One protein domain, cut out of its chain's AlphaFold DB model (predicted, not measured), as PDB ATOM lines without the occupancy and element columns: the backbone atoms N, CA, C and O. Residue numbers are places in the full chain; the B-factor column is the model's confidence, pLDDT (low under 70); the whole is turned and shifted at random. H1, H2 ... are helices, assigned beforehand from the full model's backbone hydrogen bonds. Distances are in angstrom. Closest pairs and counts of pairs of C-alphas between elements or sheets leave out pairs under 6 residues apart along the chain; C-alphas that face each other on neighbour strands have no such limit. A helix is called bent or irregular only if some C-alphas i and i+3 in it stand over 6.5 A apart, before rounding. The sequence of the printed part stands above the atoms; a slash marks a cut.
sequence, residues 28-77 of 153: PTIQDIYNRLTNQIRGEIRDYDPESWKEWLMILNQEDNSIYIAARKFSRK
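What this domain is: This is residues 28 to 77 of the 153 residues of an uncharacterized protein of Araneus ventricosus (UniProt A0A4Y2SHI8). Three helices make an open hook: H1, the longest, is a straight shaft, H2 carries the chain farther from H1 at an angle to it, and the chain then turns at residues 60 to 65 so that H3 folds back beneath H2 as the other limb of a V. No two of the three helices touch, H2 and H3 being near each other, and the side of the hook between H1 and H3 is empty. The printed part has 50 residues with three named helices, H1, H2 and H3 in that order, and no named strand; the class is all helix. The whole is extended, with a radius of gyration of the C-alphas of 16.9 A and spans of 54 by 27 by 9 A.

Where its parts are: H1 is residues 30 to 46, Ile 30 to Arg 46, and measures 24.1 A from first to last C-alpha. It begins at C-alpha 30 at (28.622, 21.574, -47.988) and ends at C-alpha 46 at (26.989, 44.477, -40.562), and y rises along it. H2 is residues 50 to 59, Pro 50 to Ile 59, 14.6 A long, and y rises along it too, to C-alpha 59 at (36.067, 63.788, -44.187). H3 is residues 66 to 75, Ser 66 to Ser 75, 13.9 A long; here y falls, and it ends at C-alpha 75 at (26.315, 55.885, -58.908).

How they stand to each other: H1 touches no helix. It is apart from H2, which follows it after a tight link of 3 residues, and apart from H3. H2 and H3 are near each other, with 5 pairs of C-alphas within 10 A; they only just have no pair within 8 A, their closest C-alphas being 8.4 A apart. A short link of 6 residues joins them. Residues 29 to 35, of which 30 to 35 belong to H1, stand free. Residues 37 to 56 also stand free; of these, 37 to 46 belong to H1 and 50 to 56 to H2. In H1, H2 and H3 every pair of O i and N i+4 is within hydrogen-bond range, and no helix is bent or irregular.

The domain as a whole: The two C-alphas farthest apart are those of Pro 28 and Glu 63, 54.0 A, while the first and last printed C-alphas, of Pro 28 and Lys 77, are 37.3 A apart. Residues 71 to 77, of which 71 to 75 belong to H3, stand free at the end of the printed part. The printed part has no cut and no long link. The mean pLDDT of the printed part is 80.9; residue 28, residues 49 to 50 and residues 76 to 77 are under 70.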
ATOM      1  N   PRO A  28      27.582  18.461 -41.206       60.28
ATOM      2  CA  PRO A  28      26.986  19.556 -41.954       60.28
ATOM      3  C   PRO A  28      27.283  19.365 -43.439       60.28
ATOM      4  O   PRO A  28      28.418  19.084 -43.837       60.28
ATOM      5  N   THR A  29      26.247  19.502 -44.256       77.62
ATOM      6  CA  THR A  29      26.359  19.438 -45.711       77.62
ATOM      7  C   THR A  29      27.259  20.583 -46.180       77.62
ATOM      8  O   THR A  29      27.368  21.616 -45.516       77.62
ATOM      9  N   ILE A  30      27.876  20.464 -47.359       75.56
ATOM     10  CA  ILE A  30      28.622  21.574 -47.988       75.56
ATOM     11  C   ILE A  30      27.777  22.863 -48.006       75.56
ATOM     12  O   ILE A  30      28.295  23.951 -47.759       75.56
ATOM     13  N   GLN A  31      26.463  22.726 -48.201       72.56
ATOM     14  CA  GLN A  31      25.513  23.831 -48.157       72.56
ATOM     15  C   GLN A  31      25.405  24.491 -46.773       72.56
ATOM     16  O   GLN A  31      25.326  25.715 -46.686       72.56
ATOM     17  N   ASP A  32      25.448  23.712 -45.693       82.88
ATOM     18  CA  ASP A  32      25.364  24.223 -44.321       82.88
ATOM     19  C   ASP A  32      26.625  25.006 -43.955       82.88
ATOM     20  O   ASP A  32      26.553  26.079 -43.354       82.88
ATOM     21  N   ILE A  33      27.789  24.514 -44.392       84.50
ATOM     22  CA  ILE A  33      29.074  25.201 -44.225       84.50
ATOM     23  C   ILE A  33      29.083  26.510 -45.025       84.50
ATOM     24  O   ILE A  33      29.450  27.553 -44.483       84.50
ATOM     25  N   TYR A  34      28.630  26.480 -46.283       84.50
ATOM     26  CA  TYR A  34      28.511  27.670 -47.127       84.50
ATOM     27  C   TYR A  34      27.578  28.717 -46.508       84.50
ATOM     28  O   TYR A  34      27.945  29.887 -46.386       84.50
ATOM     29  N   ASN A  35      26.392  28.299 -46.063       85.94
ATOM     30  CA  ASN A  35      25.410  29.184 -45.441       85.94
ATOM     31  C   ASN A  35      25.954  29.791 -44.142       85.94
ATOM     32  O   ASN A  35      25.790  30.991 -43.910       85.94
ATOM     33  N   ARG A  36      26.652  28.995 -43.319       90.81
ATOM     34  CA  ARG A  36      27.278  29.470 -42.081       90.81
ATOM     35  C   ARG A  36      28.332  30.536 -42.358       90.81
ATOM     36  O   ARG A  36      28.257  31.611 -41.775       90.81
ATOM     37  N   LEU A  37      29.265  30.263 -43.270       89.06
ATOM     38  CA  LEU A  37      30.323  31.208 -43.641       89.06
ATOM     39  C   LEU A  37      29.746  32.487 -44.253       89.06
ATOM     40  O   LEU A  37      30.159  33.586 -43.901       89.06
ATOM     41  N   THR A  38      28.741  32.353 -45.117       86.06
ATOM     42  CA  THR A  38      28.067  33.505 -45.724       86.06
ATOM     43  C   THR A  38      27.407  34.382 -44.658       86.06
ATOM     44  O   THR A  38      27.512  35.605 -44.711       86.06
ATOM     45  N   ASN A  39      26.749  33.777 -43.667       86.31
ATOM     46  CA  ASN A  39      26.126  34.519 -42.574       86.31
ATOM     47  C   ASN A  39      27.153  35.134 -41.616       86.31
ATOM     48  O   ASN A  39      26.917  36.240 -41.140       86.31
ATOM     49  N   GLN A  40      28.293  34.475 -41.381       89.50
ATOM     50  CA  GLN A  40      29.404  35.055 -40.621       89.50
ATOM     51  C   GLN A  40      29.957  36.302 -41.314       89.50
ATOM     52  O   GLN A  40      30.012  37.352 -40.690       89.50
ATOM     53  N   ILE A  41      30.239  36.229 -42.618       84.62
ATOM     54  CA  ILE A  41      30.704  37.382 -43.403       84.62
ATOM     55  C   ILE A  41      29.667  38.511 -43.382       84.62
ATOM     56  O   ILE A  41      30.021  39.671 -43.211       84.62
ATOM     57  N   ARG A  42      28.372  38.198 -43.522       80.88
ATOM     58  CA  ARG A  42      27.311  39.215 -43.414       80.88
ATOM     59  C   ARG A  42      27.254  39.852 -42.029       80.88
ATOM     60  O   ARG A  42      27.023  41.052 -41.951       80.88
ATOM     61  N   GLY A  43      27.437  39.066 -40.969       82.06
ATOM     62  CA  GLY A  43      27.518  39.559 -39.596       82.06
ATOM     63  C   GLY A  43      28.704  40.499 -39.420       82.06
ATOM     64  O   GLY A  43      28.511  41.640 -39.036       82.06
ATOM     65  N   GLU A  44      29.896  40.072 -39.833       80.94
ATOM     66  CA  GLU A  44      31.112  40.891 -39.787       80.94
ATOM     67  C   GLU A  44      30.999  42.171 -40.623       80.94
ATOM     68  O   GLU A  44      31.488  43.204 -40.197       80.94
ATOM     69  N   ILE A  45      30.331  42.140 -41.783       77.38
ATOM     70  CA  ILE A  45      30.053  43.339 -42.596       77.38
ATOM     71  C   ILE A  45      29.032  44.254 -41.915       77.38
ATOM     72  O   ILE A  45      29.137  45.471 -42.018       77.38
ATOM     73  N   ARG A  46      28.012  43.691 -41.263       73.75
ATOM     74  CA  ARG A  46      26.989  44.477 -40.562       73.75
ATOM     75  C   ARG A  46      27.561  45.139 -39.314       73.75
ATOM     76  O   ARG A  46      27.205  46.271 -39.008       73.75
ATOM     77  N   ASP A  47      28.423  44.415 -38.619       71.56
ATOM     78  CA  ASP A  47      29.100  44.859 -37.411       71.56
ATOM     79  C   ASP A  47      30.390  45.640 -37.765       71.56
ATOM     80  O   ASP A  47      31.026  46.213 -36.881       71.56
ATOM     81  N   TYR A  48      30.757  45.700 -39.058       72.38
ATOM     82  CA  TYR A  48      31.799  46.579 -39.578       72.38
ATOM     83  C   TYR A  48      31.380  48.023 -39.326       72.38
ATOM     84  O   TYR A  48      30.338  48.500 -39.778       72.38
ATOM     85  N   ASP A  49      32.234  48.672 -38.554       69.31
ATOM     86  CA  ASP A  49      31.955  49.814 -37.712       69.31
ATOM     87  C   ASP A  49      31.140  50.948 -38.383       69.31
ATOM     88  O   ASP A  49      31.605  51.587 -39.336       69.31
ATOM     89  N   PRO A  50      29.932  51.250 -37.864       69.44
ATOM     90  CA  PRO A  50      29.166  52.435 -38.235       69.44
ATOM     91  C   PRO A  50      29.912  53.756 -37.992       69.44
ATOM     92  O   PRO A  50      29.649  54.726 -38.703       69.44
ATOM     93  N   GLU A  51      30.832  53.822 -37.024       71.81
ATOM     94  CA  GLU A  51      31.630  55.022 -36.748       71.81
ATOM     95  C   GLU A  51      32.692  55.254 -37.823       71.81
ATOM     96  O   GLU A  51      32.807  56.371 -38.315       71.81
ATOM     97  N   SER A  52      33.351  54.207 -38.319       76.12
ATOM     98  CA  SER A  52      34.236  54.282 -39.491       76.12
ATOM     99  C   SER A  52      33.513  54.830 -40.732       76.12
ATOM    100  O   SER A  52      34.089  55.587 -41.517       76.12
ATOM    101  N   TRP A  53      32.229  54.496 -40.914       76.44
ATOM    102  CA  TRP A  53      31.400  55.080 -41.978       76.44
ATOM    103  C   TRP A  53      31.069  56.555 -41.733       76.44
ATOM    104  O   TRP A  53      31.090  57.345 -42.680       76.44
ATOM    105  N   LYS A  54      30.772  56.945 -40.490       82.56
ATOM    106  CA  LYS A  54      30.512  58.348 -40.127       82.56
ATOM    107  C   LYS A  54      31.763  59.207 -40.260       82.56
ATOM    108  O   LYS A  54      31.685  60.285 -40.838       82.56
ATOM    109  N   GLU A  55      32.904  58.719 -39.788       86.44
ATOM    110  CA  GLU A  55      34.202  59.374 -39.921       86.44
ATOM    111  C   GLU A  55      34.553  59.566 -41.400       86.44
ATOM    112  O   GLU A  55      34.899  60.668 -41.821       86.44
ATOM    113  N   TRP A  56      34.339  58.536 -42.228       85.38
ATOM    114  CA  TRP A  56      34.515  58.650 -43.675       85.38
ATOM    115  C   TRP A  56      33.608  59.714 -44.309       85.38
ATOM    116  O   TRP A  56      34.077  60.471 -45.155       85.38
ATOM    117  N   LEU A  57      32.339  59.809 -43.892       84.44
ATOM    118  CA  LEU A  57      31.416  60.846 -44.368       84.44
ATOM    119  C   LEU A  57      31.821  62.254 -43.909       84.44
ATOM    120  O   LEU A  57      31.667  63.193 -44.684       84.44
ATOM    121  N   MET A  58      32.347  62.405 -42.690       86.94
ATOM    122  CA  MET A  58      32.792  63.699 -42.155       86.94
ATOM    123  C   MET A  58      34.029  64.254 -42.867       86.94
ATOM    124  O   MET A  58      34.210  65.466 -42.908       86.94
ATOM    125  N   ILE A  59      34.869  63.385 -43.435       91.31
ATOM    126  CA  ILE A  59      36.067  63.788 -44.187       91.31
ATOM    127  C   ILE A  59      35.713  64.260 -45.611       91.31
ATOM    128  O   ILE A  59      36.520  64.934 -46.249       91.31
ATOM    129  N   LEU A  60      34.519  63.933 -46.127       89.94
ATOM    130  CA  LEU A  60      34.121  64.343 -47.473       89.94
ATOM    131  C   LEU A  60      33.943  65.861 -47.558       89.94
ATOM    132  O   LEU A  60      33.154  66.463 -46.832       89.94
ATOM    133  N   ASN A  61      34.631  66.460 -48.518       89.50
ATOM    134  CA  ASN A  61      34.624  67.884 -48.792       89.50
ATOM    135  C   ASN A  61      34.329  68.154 -50.280       89.50
ATOM    136  O   ASN A  61      34.473  67.306 -51.170       89.50
ATOM    137  N   GLN A  62      33.850  69.361 -50.551       83.31
ATOM    138  CA  GLN A  62      33.647  69.872 -51.894       83.31
ATOM    139  C   GLN A  62      34.958  70.391 -52.504       83.31
ATOM    140  O   GLN A  62      35.157  70.239 -53.708       83.31
ATOM    141  N   GLU A  63      35.864  70.952 -51.694       87.62
ATOM    142  CA  GLU A  63      37.116  71.558 -52.179       87.62
ATOM    143  C   GLU A  63      38.094  70.540 -52.784       87.62
ATOM    144  O   GLU A  63      38.769  70.831 -53.768       87.62
ATOM    145  N   ASP A  64      38.140  69.324 -52.237       87.69
ATOM    146  CA  ASP A  64      39.017  68.240 -52.696       87.69
ATOM    147  C   ASP A  64      38.328  67.282 -53.688       87.69
ATOM    148  O   ASP A  64      38.886  66.247 -54.066       87.69
ATOM    149  N   ASN A  65      37.106  67.620 -54.122       85.75
ATOM    150  CA  ASN A  65      36.278  66.824 -55.028       85.75
ATOM    151  C   ASN A  65      35.909  65.421 -54.486       85.75
ATOM    152  O   ASN A  65      35.429  64.562 -55.237       85.75
ATOM    153  N   SER A  66      36.113  65.149 -53.192       86.75
ATOM    154  CA  SER A  66      35.877  63.826 -52.596       86.75
ATOM    155  C   SER A  66      34.395  63.448 -52.581       86.75
ATOM    156  O   SER A  66      34.072  62.284 -52.843       86.75
ATOM    157  N   ILE A  67      33.487  64.418 -52.409       88.44
ATOM    158  CA  ILE A  67      32.031  64.214 -52.532       88.44
ATOM    159  C   ILE A  67      31.673  63.661 -53.917       88.44
ATOM    160  O   ILE A  67      30.948  62.671 -54.028       88.44
ATOM    161  N   TYR A  68      32.216  64.249 -54.985       83.56
ATOM    162  CA  TYR A  68      31.967  63.791 -56.353       83.56
ATOM    163  C   TYR A  68      32.512  62.378 -56.586       83.56
ATOM    164  O   TYR A  68      31.830  61.532 -57.169       83.56
ATOM    165  N   ILE A  69      33.725  62.081 -56.107       84.06
ATOM    166  CA  ILE A  69      34.325  60.746 -56.235       84.06
ATOM    167  C   ILE A  69      33.517  59.697 -55.458       84.06
ATOM    168  O   ILE A  69      33.287  58.602 -55.981       84.06
ATOM    169  N   ALA A  70      33.056  60.022 -54.249       87.00
ATOM    170  CA  ALA A  70      32.189  59.174 -53.436       87.00
ATOM    171  C   ALA A  70      30.845  58.918 -54.135       87.00
ATOM    172  O   ALA A  70      30.489  57.764 -54.380       87.00
ATOM    173  N   ALA A  71      30.150  59.975 -54.562       84.31
ATOM    174  CA  ALA A  71      28.889  59.879 -55.293       84.31
ATOM    175  C   ALA A  71      29.042  59.054 -56.579       84.31
ATOM    176  O   ALA A  71      28.230  58.176 -56.868       84.31
ATOM    177  N   ARG A  72      30.140  59.253 -57.317       79.44
ATOM    178  CA  ARG A  72      30.462  58.464 -58.510       79.44
ATOM    179  C   ARG A  72      30.693  56.990 -58.182       79.44
ATOM    180  O   ARG A  72      30.301  56.146 -58.982       79.44
ATOM    181  N   LYS A  73      31.317  56.645 -57.050       81.56
ATOM    182  CA  LYS A  73      31.486  55.240 -56.633       81.56
ATOM    183  C   LYS A  73      30.141  54.549 -56.390       81.56
ATOM    184  O   LYS A  73      30.006  53.405 -56.807       81.56
ATOM    185  N   PHE A  74      29.162  55.238 -55.797       76.25
ATOM    186  CA  PHE A  74      27.814  54.695 -55.566       76.25
ATOM    187  C   PHE A  74      26.931  54.702 -56.820       76.25
ATOM    188  O   PHE A  74      26.145  53.787 -57.035       76.25
ATOM    189  N   SER A  75      27.079  55.721 -57.667       74.69
ATOM    190  CA  SER A  75      26.315  55.885 -58.908       74.69
ATOM    191  C   SER A  75      26.781  54.950 -60.031       74.69
ATOM    192  O   SER A  75      26.047  54.715 -60.994       74.69
ATOM    193  N   ARG A  76      27.992  54.379 -59.929       64.62
ATOM    194  CA  ARG A  76      28.460  53.362 -60.875       64.62
ATOM    195  C   ARG A  76      27.479  52.191 -60.867       64.62
ATOM    196  O   ARG A  76      27.497  51.367 -59.957       64.62
ATOM    197  N   LYS A  77      26.698  52.058 -61.950       63.34
ATOM    198  CA  LYS A  77      26.205  50.745 -62.377       63.34
ATOM    199  C   LYS A  77      27.416  49.828 -62.335       63.34
ATOM    200  O   LYS A  77      28.446  50.166 -62.918       63.34
TER     201      LYS A  77